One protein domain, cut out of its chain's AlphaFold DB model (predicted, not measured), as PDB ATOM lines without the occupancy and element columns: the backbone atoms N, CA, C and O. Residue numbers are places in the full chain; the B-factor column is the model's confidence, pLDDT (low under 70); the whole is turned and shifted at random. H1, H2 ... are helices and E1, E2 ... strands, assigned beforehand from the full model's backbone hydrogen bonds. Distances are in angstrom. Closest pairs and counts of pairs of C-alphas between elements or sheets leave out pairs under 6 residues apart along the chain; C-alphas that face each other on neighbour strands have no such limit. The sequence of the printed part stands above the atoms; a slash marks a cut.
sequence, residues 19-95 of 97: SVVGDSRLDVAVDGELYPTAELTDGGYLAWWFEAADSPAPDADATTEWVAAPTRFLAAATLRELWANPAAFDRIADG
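This is residues 19 to 95 of the 97 residues of an uncharacterized protein of Halobacteriales archaeon QH_7_65_31 (UniProt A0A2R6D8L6). A strongly twisted sheet of four strands curls round one helix, H1, which fills its hollow face, and a short second helix, H2, follows past the end of H1 and sticks out with residues 90 to 95. The strands form a meander, E1 E2 E3 E4, each the antiparallel neighbour of the one before, and a long loop, residues 51 to 62, joins E3 to E4. The printed part has 77 residues, with four named strands followed by two named helices, and its class is mixed, helices and strands. It is compact, with a radius of gyration of the C-alphas of 11.9 A, and its C-alphas span 32 by 27 by 26 A.

E1, residues 26 to 30, and E2, residues 33 to 39, form a hairpin, with N 28 and O 35 at 2.8 A, within hydrogen-bond range. E2 and E3, residues 45 to 50, form the next hairpin, with N 46 and O 38 at 2.9 A. The pairing of E2 is staggered: its residues 33 to 37 pair with E1 and its residues 37 to 39 with E3. E3 and E4, residues 63 to 69, are also a hairpin, with N 47 and O 67 at 2.8 A. E1 and E4 are the edge strands, and E1 is apart from both E3 and E4. From edge to edge the strands' lines turn by 100 degrees. H1, residues 72 to 84, is on one face of this sheet in two layers, a helix layer and a sheet layer. The closest C-alphas of E3 and H1 are those of Ala 47 and Ala 75, 5.3 A apart; those of E1 and H1 are Val 30 and Ala 77, 6.3 A apart. H2, residues 87 to 93, is not on the sheet. H1 and H2 are close but not clearly touching, with the C-alphas of Leu 82 and Ala 88 closest at 5.8 A, and they run opposite ways at a steep tilt of 65 degrees. In H1 and H2 every O i to N i+4 pair is within hydrogen-bond range.

E1 begins at C-alpha 26, (-46.207, 23.503, 2.387), and is 12.8 A long from first to last C-alpha. E2 measures 19.7 A, E3 16.9 A and E4 17.5 A. H1 begins at C-alpha 72, (-42.328, 27.058, -4.570), and measures 18.5 A. H2 measures 9.9 A and ends at C-alpha 93, (-48.772, 48.761, -6.404).

The two C-alphas farthest apart are those of Asp 23 and Asp 94, at 33.5 A. The printed part has no cut. The link from E3 to E4 is long, with 12 residues; the other links between named elements are tight. Mean pLDDT of the printed part is 89.5, that of H2 is 75, and residue 95 is under 70.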
ATOM      1  N   SER A  19     -56.629  31.614  -6.051       92.12
ATOM      2  CA  SER A  19     -57.224  30.315  -5.720       92.12
ATOM      3  C   SER A  19     -56.166  29.211  -5.696       92.12
ATOM      4  O   SER A  19     -55.412  29.033  -6.656       92.12
ATOM      5  N   VAL A  20     -56.133  28.430  -4.615       95.25
ATOM      6  CA  VAL A  20     -55.144  27.361  -4.399       95.25
ATOM      7  C   VAL A  20     -55.786  25.978  -4.340       95.25
ATOM      8  O   VAL A  20     -56.945  25.818  -3.961       95.25
ATOM      9  N   VAL A  21     -55.016  24.951  -4.694       96.00
ATOM     10  CA  VAL A  21     -55.415  23.551  -4.526       96.00
ATOM     11  C   VAL A  21     -55.477  23.225  -3.029       96.00
ATOM     12  O   VAL A  21     -54.510  23.459  -2.296       96.00
ATOM     13  N   GLY A  22     -56.603  22.672  -2.568       93.19
ATOM     14  CA  GLY A  22     -56.791  22.263  -1.171       93.19
ATOM     15  C   GLY A  22     -55.712  21.282  -0.698       93.19
ATOM     16  O   GLY A  22     -55.233  20.460  -1.476       93.19
ATOM     17  N   ASP A  23     -55.302  21.402   0.567       91.31
ATOM     18  CA  ASP A  23     -54.254  20.590   1.213       91.31
ATOM     19  C   ASP A  23     -52.861  20.632   0.544       91.31
ATOM     20  O   ASP A  23     -51.949  19.918   0.953       91.31
ATOM     21  N   SER A  24     -52.644  21.511  -0.442       95.88
ATOM     22  CA  SER A  24     -51.342  21.676  -1.109       95.88
ATOM     23  C   SER A  24     -50.363  22.561  -0.330       95.88
ATOM     24  O   SER A  24     -49.251  22.830  -0.800       95.88
ATOM     25  N   ARG A  25     -50.756  23.057   0.847       95.44
ATOM     26  CA  ARG A  25     -49.921  23.961   1.632       95.44
ATOM     27  C   ARG A  25     -48.646  23.255   2.101       95.44
ATOM     28  O   ARG A  25     -48.695  22.186   2.700       95.44
ATOM     29  N   LEU A  26     -47.509  23.901   1.868       95.88
ATOM     30  CA  LEU A  26     -46.207  23.503   2.387       95.88
ATOM     31  C   LEU A  26     -45.363  24.750   2.631       95.88
ATOM     32  O   LEU A  26     -45.260  25.612   1.758       95.88
ATOM     33  N   ASP A  27     -44.735  24.830   3.795       95.44
ATOM     34  CA  ASP A  27     -43.866  25.951   4.129       95.44
ATOM     35  C   ASP A  27     -42.452  25.687   3.585       95.44
ATOM     36  O   ASP A  27     -41.889  24.602   3.758       95.44
ATOM     37  N   VAL A  28     -41.881  26.670   2.890       96.06
ATOM     38  CA  VAL A  28     -40.535  26.606   2.313       96.06
ATOM     39  C   VAL A  28     -39.580  27.426   3.161       96.06
ATOM     40  O   VAL A  28     -39.826  28.601   3.419       96.06
ATOM     41  N   ALA A  29     -38.464  26.810   3.551       95.62
ATOM     42  CA  ALA A  29     -37.382  27.508   4.224       95.62
ATOM     43  C   ALA A  29     -36.502  28.254   3.208       95.62
ATOM     44  O   ALA A  29     -35.905  27.629   2.327       95.62
ATOM     45  N   VAL A  30     -36.378  29.570   3.362       94.56
ATOM     46  CA  VAL A  30     -35.437  30.416   2.619       94.56
ATOM     47  C   VAL A  30     -34.634  31.215   3.634       94.56
ATOM     48  O   VAL A  30     -35.201  31.952   4.429       94.56
ATOM     49  N   ASP A  31     -33.312  31.038   3.634       91.88
ATOM     50  CA  ASP A  31     -32.399  31.738   4.556       91.88
ATOM     51  C   ASP A  31     -32.755  31.574   6.053       91.88
ATOM     52  O   ASP A  31     -32.572  32.470   6.868       91.88
ATOM     53  N   GLY A  32     -33.290  30.406   6.423       90.25
ATOM     54  CA  GLY A  32     -33.678  30.087   7.802       90.25
ATOM     55  C   GLY A  32     -35.080  30.552   8.208       90.25
ATOM     56  O   GLY A  32     -35.532  30.186   9.291       90.25
ATOM     57  N   GLU A  33     -35.788  31.275   7.342       90.06
ATOM     58  CA  GLU A  33     -37.170  31.709   7.561       90.06
ATOM     59  C   GLU A  33     -38.159  30.852   6.767       90.06
ATOM     60  O   GLU A  33     -37.846  30.374   5.676       90.06
ATOM     61  N   LEU A  34     -39.352  30.631   7.326       91.88
ATOM     62  CA  LEU A  34     -40.406  29.826   6.709       91.88
ATOM     63  C   LEU A  34     -41.428  30.717   6.011       91.88
ATOM     64  O   LEU A  34     -42.030  31.585   6.636       91.88
ATOM     65  N   TYR A  35     -41.670  30.425   4.738       93.44
ATOM     66  CA  TYR A  35     -42.662  31.108   3.916       93.44
ATOM     67  C   TYR A  35     -43.739  30.112   3.493       93.44
ATOM     68  O   TYR A  35     -43.400  29.061   2.932       93.44
ATOM     69  N   PRO A  36     -45.029  30.391   3.743       95.75
ATOM     70  CA  PRO A  36     -46.082  29.484   3.330       95.75
ATOM     71  C   PRO A  36     -46.196  29.477   1.810       95.75
ATOM     72  O   PRO A  36     -46.158  30.525   1.165       95.75
ATOM     73  N   THR A  37     -46.342  28.285   1.234       97.31
ATOM     74  CA  THR A  37     -46.587  28.133  -0.200       97.31
ATOM     75  C   THR A  37     -47.702  27.144  -0.488       97.31
ATOM     76  O   THR A  37     -47.940  26.216   0.285       97.31
ATOM     77  N   ALA A  38     -48.370  27.293  -1.626       97.69
ATOM     78  CA  ALA A  38     -49.424  26.393  -2.089       97.69
ATOM     79  C   ALA A  38     -49.401  26.290  -3.616       97.69
ATOM     80  O   ALA A  38     -48.825  27.139  -4.293       97.69
ATOM     81  N   GLU A  39     -49.990  25.229  -4.156       97.81
ATOM     82  CA  GLU A  39     -50.186  25.090  -5.599       97.81
ATOM     83  C   GLU A  39     -51.394  25.927  -6.025       97.81
ATOM     84  O   GLU A  39     -52.440  25.882  -5.374       97.81
ATOM     85  N   LEU A  40     -51.253  26.696  -7.101       96.50
ATOM     86  CA  LEU A  40     -52.369  27.443  -7.674       96.50
ATOM     87  C   LEU A  40     -53.261  26.528  -8.516       96.50
ATOM     88  O   LEU A  40     -52.784  25.587  -9.147       96.50
ATOM     89  N   THR A  41     -54.562  26.817  -8.572       95.44
ATOM     90  CA  THR A  41     -55.508  26.003  -9.360       95.44
ATOM     91  C   THR A  41     -55.298  26.089 -10.876       95.44
ATOM     92  O   THR A  41     -55.732  25.196 -11.601       95.44
ATOM     93  N   ASP A  42     -54.648  27.146 -11.359       90.94
ATOM     94  CA  ASP A  42     -54.261  27.362 -12.759       90.94
ATOM     95  C   ASP A  42     -52.798  26.970 -13.053       90.94
ATOM     96  O   ASP A  42     -52.361  27.017 -14.205       90.94
ATOM     97  N   GLY A  43     -52.076  26.480 -12.039       92.12
ATOM     98  CA  GLY A  43     -50.718  25.958 -12.139       92.12
ATOM     99  C   GLY A  43     -49.651  26.878 -11.542       92.12
ATOM    100  O   GLY A  43     -49.847  28.064 -11.316       92.12
ATOM    101  N   GLY A  44     -48.474  26.313 -11.275       95.50
ATOM    102  CA  GLY A  44     -47.420  27.024 -10.550       95.50
ATOM    103  C   GLY A  44     -47.689  27.072  -9.046       95.50
ATOM    104  O   GLY A  44     -48.428  26.252  -8.498       95.50
ATOM    105  N   TYR A  45     -47.020  27.992  -8.360       97.50
ATOM    106  CA  TYR A  45     -47.010  28.051  -6.905       97.50
ATOM    107  C   TYR A  45     -47.116  29.477  -6.403       97.50
ATOM    108  O   TYR A  45     -46.471  30.379  -6.929       97.50
ATOM    109  N   LEU A  46     -47.879  29.627  -5.332       97.19
ATOM    110  CA  LEU A  46     -48.107  30.863  -4.613       97.19
ATOM    111  C   LEU A  46     -47.272  30.872  -3.336       97.19
ATOM    112  O   LEU A  46     -47.258  29.868  -2.625       97.19
ATOM    113  N   ALA A  47     -46.641  31.995  -3.021       96.81
ATOM    114  CA  ALA A  47     -46.209  32.360  -1.675       96.81
ATOM    115  C   ALA A  47     -46.983  33.609  -1.240       96.81
ATOM    116  O   ALA A  47     -47.325  34.425  -2.097       96.81
ATOM    117  N   TRP A  48     -47.273  33.767   0.052       95.06
ATOM    118  CA  TRP A  48     -48.050  34.916   0.533       95.06
ATOM    119  C   TRP A  48     -47.568  35.491   1.861       95.06
ATOM    120  O   TRP A  48     -47.002  34.779   2.695       95.06
ATOM    121  N   TRP A  49     -47.821  36.789   2.038       88.88
ATOM    122  CA  TRP A  49     -47.583  37.548   3.266       88.88
ATOM    123  C   TRP A  49     -48.882  37.841   4.010       88.88
ATOM    124  O   TRP A  49     -49.960  37.866   3.423       88.88
ATOM    125  N   PHE A  50     -48.766  38.051   5.317       83.31
ATOM    126  CA  PHE A  50     -49.861  38.338   6.220       83.31
ATOM    127  C   PHE A  50     -49.366  39.093   7.459       83.31
ATOM    128  O   PHE A  50     -48.320  38.768   8.018       83.31
ATOM    129  N   GLU A  51     -50.169  40.020   7.973       76.06
ATOM    130  CA  GLU A  51     -49.933  40.644   9.282       76.06
ATOM    131  C   GLU A  51     -50.731  39.911  10.374       76.06
ATOM    132  O   GLU A  51     -51.736  40.402  10.892       76.06
ATOM    133  N   ALA A  52     -50.317  38.688  10.715       75.19
ATOM    134  CA  ALA A  52     -50.984  37.875  11.734       75.19
ATOM    135  C   ALA A  52     -50.001  37.028  12.555       75.19
ATOM    136  O   ALA A  52     -48.919  36.672  12.093       75.19
ATOM    137  N   ALA A  53     -50.390  36.700  13.794       74.50
ATOM    138  CA  ALA A  53     -49.587  35.868  14.697       74.50
ATOM    139  C   ALA A  53     -49.498  34.403  14.236       74.50
ATOM    140  O   ALA A  53     -48.478  33.753  14.451       74.50
ATOM    141  N   ASP A  54     -50.556  33.913  13.588       80.56
ATOM    142  CA  ASP A  54     -50.624  32.594  12.969       80.56
ATOM    143  C   ASP A  54     -50.681  32.753  11.453       80.56
ATOM    144  O   ASP A  54     -51.239  33.727  10.950       80.56
ATOM    145  N   SER A  55     -50.144  31.778  10.720       84.12
ATOM    146  CA  SER A  55     -50.107  31.842   9.261       84.12
ATOM    147  C   SER A  55     -51.472  31.508   8.644       84.12
ATOM    148  O   SER A  55     -51.864  30.335   8.638       84.12
ATOM    149  N   PRO A  56     -52.193  32.498   8.094       89.00
ATOM    150  CA  PRO A  56     -53.537  32.319   7.584       89.00
ATOM    151  C   PRO A  56     -53.534  31.605   6.227       89.00
ATOM    152  O   PRO A  56     -52.493  31.379   5.600       89.00
ATOM    153  N   ALA A  57     -54.732  31.244   5.773       90.12
ATOM    154  CA  ALA A  57     -54.956  30.796   4.407       90.12
ATOM    155  C   ALA A  57     -54.714  31.951   3.407       90.12
ATOM    156  O   ALA A  57     -54.889  33.119   3.767       90.12
ATOM    157  N   PRO A  58     -54.323  31.657   2.156       90.19
ATOM    158  CA  PRO A  58     -54.013  32.694   1.170       90.19
ATOM    159  C   PRO A  58     -55.224  33.560   0.792       90.19
ATOM    160  O   PRO A  58     -55.047  34.683   0.334       90.19
ATOM    161  N   ASP A  59     -56.443  33.065   0.998       88.69
ATOM    162  CA  ASP A  59     -57.704  33.762   0.742       88.69
ATOM    163  C   ASP A  59     -58.248  34.524   1.964       88.69
ATOM    164  O   ASP A  59     -59.228  35.257   1.844       88.69
ATOM    165  N   ALA A  60     -57.618  34.389   3.134       89.50
ATOM    166  CA  ALA A  60     -58.042  35.079   4.345       89.50
ATOM    167  C   ALA A  60     -57.753  36.580   4.270       89.50
ATOM    168  O   ALA A  60     -56.709  36.983   3.762       89.50
ATOM    169  N   ASP A  61     -58.608  37.400   4.888       87.12
ATOM    170  CA  ASP A  61     -58.479  38.863   4.846       87.12
ATOM    171  C   ASP A  61     -57.128  39.396   5.346       87.12
ATOM    172  O   ASP A  61     -56.654  40.413   4.850       87.12
ATOM    173  N   ALA A  62     -56.492  38.681   6.280       89.56
ATOM    174  CA  ALA A  62     -55.180  39.018   6.833       89.56
ATOM    175  C   ALA A  62     -54.007  38.802   5.858       89.56
ATOM    176  O   ALA A  62     -52.896  39.218   6.168       89.56
ATOM    177  N   THR A  63     -54.235  38.138   4.722       90.75
ATOM    178  CA  THR A  63     -53.247  37.957   3.654       90.75
ATOM    179  C   THR A  63     -53.333  39.132   2.688       90.75
ATOM    180  O   THR A  63     -54.405  39.383   2.136       90.75
ATOM    181  N   THR A  64     -52.239  39.853   2.474       89.81
ATOM    182  CA  THR A  64     -52.261  41.134   1.745       89.81
ATOM    183  C   THR A  64     -51.385  41.151   0.497       89.81
ATOM    184  O   THR A  64     -51.600  41.987  -0.376       89.81
ATOM    185  N   GLU A  65     -50.450  40.215   0.352       91.06
ATOM    186  CA  GLU A  65     -49.510  40.184  -0.765       91.06
ATOM    187  C   GLU A  65     -49.211  38.750  -1.176       91.06
ATOM    188  O   GLU A  65     -49.102  37.842  -0.345       91.06
ATOM    189  N   TRP A  66     -49.016  38.567  -2.478       94.06
ATOM    190  CA  TRP A  66     -48.767  37.277  -3.095       94.06
ATOM    191  C   TRP A  66     -47.656  37.351  -4.133       94.06
ATOM    192  O   TRP A  66     -47.498  38.342  -4.842       94.06
ATOM    193  N   VAL A  67     -46.929  36.246  -4.259       95.25
ATOM    194  CA  VAL A  67     -46.008  35.997  -5.364       95.25
ATOM    195  C   VAL A  67     -46.351  34.656  -5.993       95.25
ATOM    196  O   VAL A  67     -46.267  33.622  -5.327       95.25
ATOM    197  N   ALA A  68     -46.700  34.663  -7.276       95.81
ATOM    198  CA  ALA A  68     -46.883  33.460  -8.072       95.81
ATOM    199  C   ALA A  68     -45.641  33.192  -8.933       95.81
ATOM    200  O   ALA A  68     -45.108  34.091  -9.584       95.81
ATOM    201  N   ALA A  69     -45.159  31.949  -8.937       95.81
ATOM    202  CA  ALA A  69     -43.995  31.542  -9.719       95.81
ATOM    203  C   ALA A  69     -44.056  30.056 -10.137       95.81
ATOM    204  O   ALA A  69     -44.780  29.262  -9.532       95.81
ATOM    205  N   PRO A  70     -43.232  29.606 -11.107       95.69
ATOM    206  CA  PRO A  70     -43.243  28.215 -11.573       95.69
ATOM    207  C   PRO A  70     -42.768  27.183 -10.543       95.69
ATOM    208  O   PRO A  70     -42.960  25.985 -10.740       95.69
ATOM    209  N   THR A  71     -42.127  27.612  -9.448       95.56
ATOM    210  CA  THR A  71     -41.687  26.730  -8.355       95.56
ATOM    211  C   THR A  71     -41.932  27.384  -6.996       95.56
ATOM    212  O   THR A  71     -41.826  28.603  -6.873       95.56
ATOM    213  N   ARG A  72     -42.170  26.571  -5.954       97.00
ATOM    214  CA  ARG A  72     -42.328  27.058  -4.570       97.00
ATOM    215  C   ARG A  72     -41.128  27.867  -4.086       97.00
ATOM    216  O   ARG A  72     -41.297  28.883  -3.429       97.00
ATOM    217  N   PHE A  73     -39.918  27.409  -4.418       96.06
ATOM    218  CA  PHE A  73     -38.692  28.077  -3.993       96.06
ATOM    219  C   PHE A  73     -38.563  29.461  -4.623       96.06
ATOM    220  O   PHE A  73     -38.203  30.403  -3.930       96.06
ATOM    221  N   LEU A  74     -38.901  29.598  -5.908       95.62
ATOM    222  CA  LEU A  74     -38.870  30.896  -6.572       95.62
ATOM    223  C   LEU A  74     -39.921  31.849  -5.989       95.62
ATOM    224  O   LEU A  74     -39.577  32.982  -5.682       95.62
ATOM    225  N   ALA A  75     -41.152  31.379  -5.753       96.62
ATOM    226  CA  ALA A  75     -42.194  32.190  -5.118       96.62
ATOM    227  C   ALA A  75     -41.762  32.683  -3.724       96.62
ATOM    228  O   ALA A  75     -41.809  33.879  -3.443       96.62
ATOM    229  N   ALA A  76     -41.266  31.777  -2.873       96.44
ATOM    230  CA  ALA A  76     -40.812  32.101  -1.521       96.44
ATOM    231  C   ALA A  76     -39.584  33.027  -1.511       96.44
ATOM    232  O   ALA A  76     -39.545  34.000  -0.761       96.44
ATOM    233  N   ALA A  77     -38.586  32.756  -2.356       94.81
ATOM    234  CA  ALA A  77     -37.378  33.573  -2.425       94.81
ATOM    235  C   ALA A  77     -37.677  34.986  -2.936       94.81
ATOM    236  O   ALA A  77     -37.168  35.952  -2.377       94.81
ATOM    237  N   THR A  78     -38.532  35.124  -3.951       93.69
ATOM    238  CA  THR A  78     -38.958  36.441  -4.427       93.69
ATOM    239  C   THR A  78     -39.737  37.194  -3.352       93.69
ATOM    240  O   THR A  78     -39.455  38.371  -3.137       93.69
ATOM    241  N   LEU A  79     -40.654  36.535  -2.634       93.31
ATOM    242  CA  LEU A  79     -41.384  37.165  -1.531       93.31
ATOM    243  C   LEU A  79     -40.425  37.707  -0.455       93.31
ATOM    244  O   LEU A  79     -40.545  38.867  -0.066       93.31
ATOM    245  N   ARG A  80     -39.411  36.922  -0.058       92.38
ATOM    246  CA  ARG A  80     -38.345  37.366   0.859       92.38
ATOM    247  C   ARG A  80     -37.613  38.608   0.347       92.38
ATOM    248  O   ARG A  80     -37.415  39.557   1.100       92.38
ATOM    249  N   GLU A  81     -37.173  38.607  -0.912       90.50
ATOM    250  CA  GLU A  81     -36.428  39.740  -1.488       90.50
ATOM    251  C   GLU A  81     -37.267  41.029  -1.499       90.50
ATOM    252  O   GLU A  81     -36.751  42.110  -1.212       90.50
ATOM    253  N   LEU A  82     -38.573  40.919  -1.767       87.56
ATOM    254  CA  LEU A  82     -39.493  42.059  -1.719       87.56
ATOM    255  C   LEU A  82     -39.679  42.601  -0.296       87.56
ATOM    256  O   LEU A  82     -39.826  43.804  -0.121       87.56
ATOM    257  N   TRP A  83     -39.602  41.763   0.736       83.12
ATOM    258  CA  TRP A  83     -39.677  42.227   2.126       83.12
ATOM    259  C   TRP A  83     -38.378  42.804   2.650       83.12
ATOM    260  O   TRP A  83     -38.393  43.718   3.470       83.12
ATOM    261  N   ALA A  84     -37.242  42.296   2.176       84.94
ATOM    262  CA  ALA A  84     -35.955  42.903   2.476       84.94
ATOM    263  C   ALA A  84     -35.899  44.364   1.982       84.94
ATOM    264  O   ALA A  84     -35.115  45.165   2.495       84.94
ATOM    265  N   ASN A  85     -36.754  44.727   1.017       82.81
ATOM    266  CA  ASN A  85     -36.949  46.087   0.541       82.81
ATOM    267  C   ASN A  85     -38.443  46.411   0.334       82.81
ATOM    268  O   ASN A  85     -38.894  46.419  -0.813       82.81
ATOM    269  N   PRO A  86     -39.199  46.749   1.396       70.81
ATOM    270  CA  PRO A  86     -40.654  46.934   1.320       70.81
ATOM    271  C   PRO A  86     -41.106  47.977   0.287       70.81
ATOM    272  O   PRO A  86     -42.146  47.814  -0.340       70.81
ATOM    273  N   ALA A  87     -40.269  48.981  -0.002       77.19
ATOM    274  CA  ALA A  87     -40.502  49.964  -1.066       77.19
ATOM    275  C   ALA A  87     -40.551  49.351  -2.484       77.19
ATOM    276  O   ALA A  87     -40.766  50.054  -3.474       77.19
ATOM    277  N   ALA A  88     -40.261  48.057  -2.637       76.06
ATOM    278  CA  ALA A  88     -40.525  47.306  -3.855       76.06
ATOM    279  C   ALA A  88     -42.023  47.040  -4.053       76.06
ATOM    280  O   ALA A  88     -42.475  47.166  -5.187       76.06
ATOM    281  N   PHE A  89     -42.788  46.758  -2.991       72.56
ATOM    282  CA  PHE A  89     -44.241  46.597  -3.103       72.56
ATOM    283  C   PHE A  89     -44.929  47.903  -3.455       72.56
ATOM    284  O   PHE A  89     -45.730  47.907  -4.381       72.56
ATOM    285  N   ASP A  90     -44.546  49.010  -2.813       74.00
ATOM    286  CA  ASP A  90     -45.116  50.328  -3.116       74.00
ATOM    287  C   ASP A  90     -44.962  50.670  -4.608       74.00
ATOM    288  O   ASP A  90     -45.911  51.065  -5.277       74.00
ATOM    289  N   ARG A  91     -43.779  50.413  -5.184       76.94
ATOM    290  CA  ARG A  91     -43.524  50.637  -6.618       76.94
ATOM    291  C   ARG A  91     -44.348  49.730  -7.531       76.94
ATOM    292  O   ARG A  91     -44.703  50.165  -8.625       76.94
ATOM    293  N   ILE A  92     -44.608  48.490  -7.118       75.88
ATOM    294  CA  ILE A  92     -45.432  47.535  -7.874       75.88
ATOM    295  C   ILE A  92     -46.904  47.950  -7.809       75.88
ATOM    296  O   ILE A  92     -47.553  48.012  -8.849       75.88
ATOM    297  N   ALA A  93     -47.404  48.296  -6.620       73.12
ATOM    298  CA  ALA A  93     -48.772  48.761  -6.404       73.12
ATOM    299  C   ALA A  93     -49.066  50.062  -7.174       73.12
ATOM    300  O   ALA A  93     -50.123  50.197  -7.785       73.12
ATOM    301  N   ASP A  94     -48.094  50.975  -7.243       74.94
ATOM    302  CA  ASP A  94     -48.194  52.222  -8.011       74.94
ATOM    303  C   ASP A  94     -47.968  52.032  -9.529       74.94
ATOM    304  O   ASP A  94     -47.937  53.010 -10.281       74.94
ATOM    305  N   GLY A  95     -47.742  50.799 -10.004       62.62
ATOM    306  CA  GLY A  95     -47.490  50.490 -11.418       62.62
ATOM    307  C   GLY A  95     -46.210  51.120 -11.988       62.62
ATOM    308  O   GLY A  95     -46.100  51.315 -13.197       62.62
TER     309      GLY A  95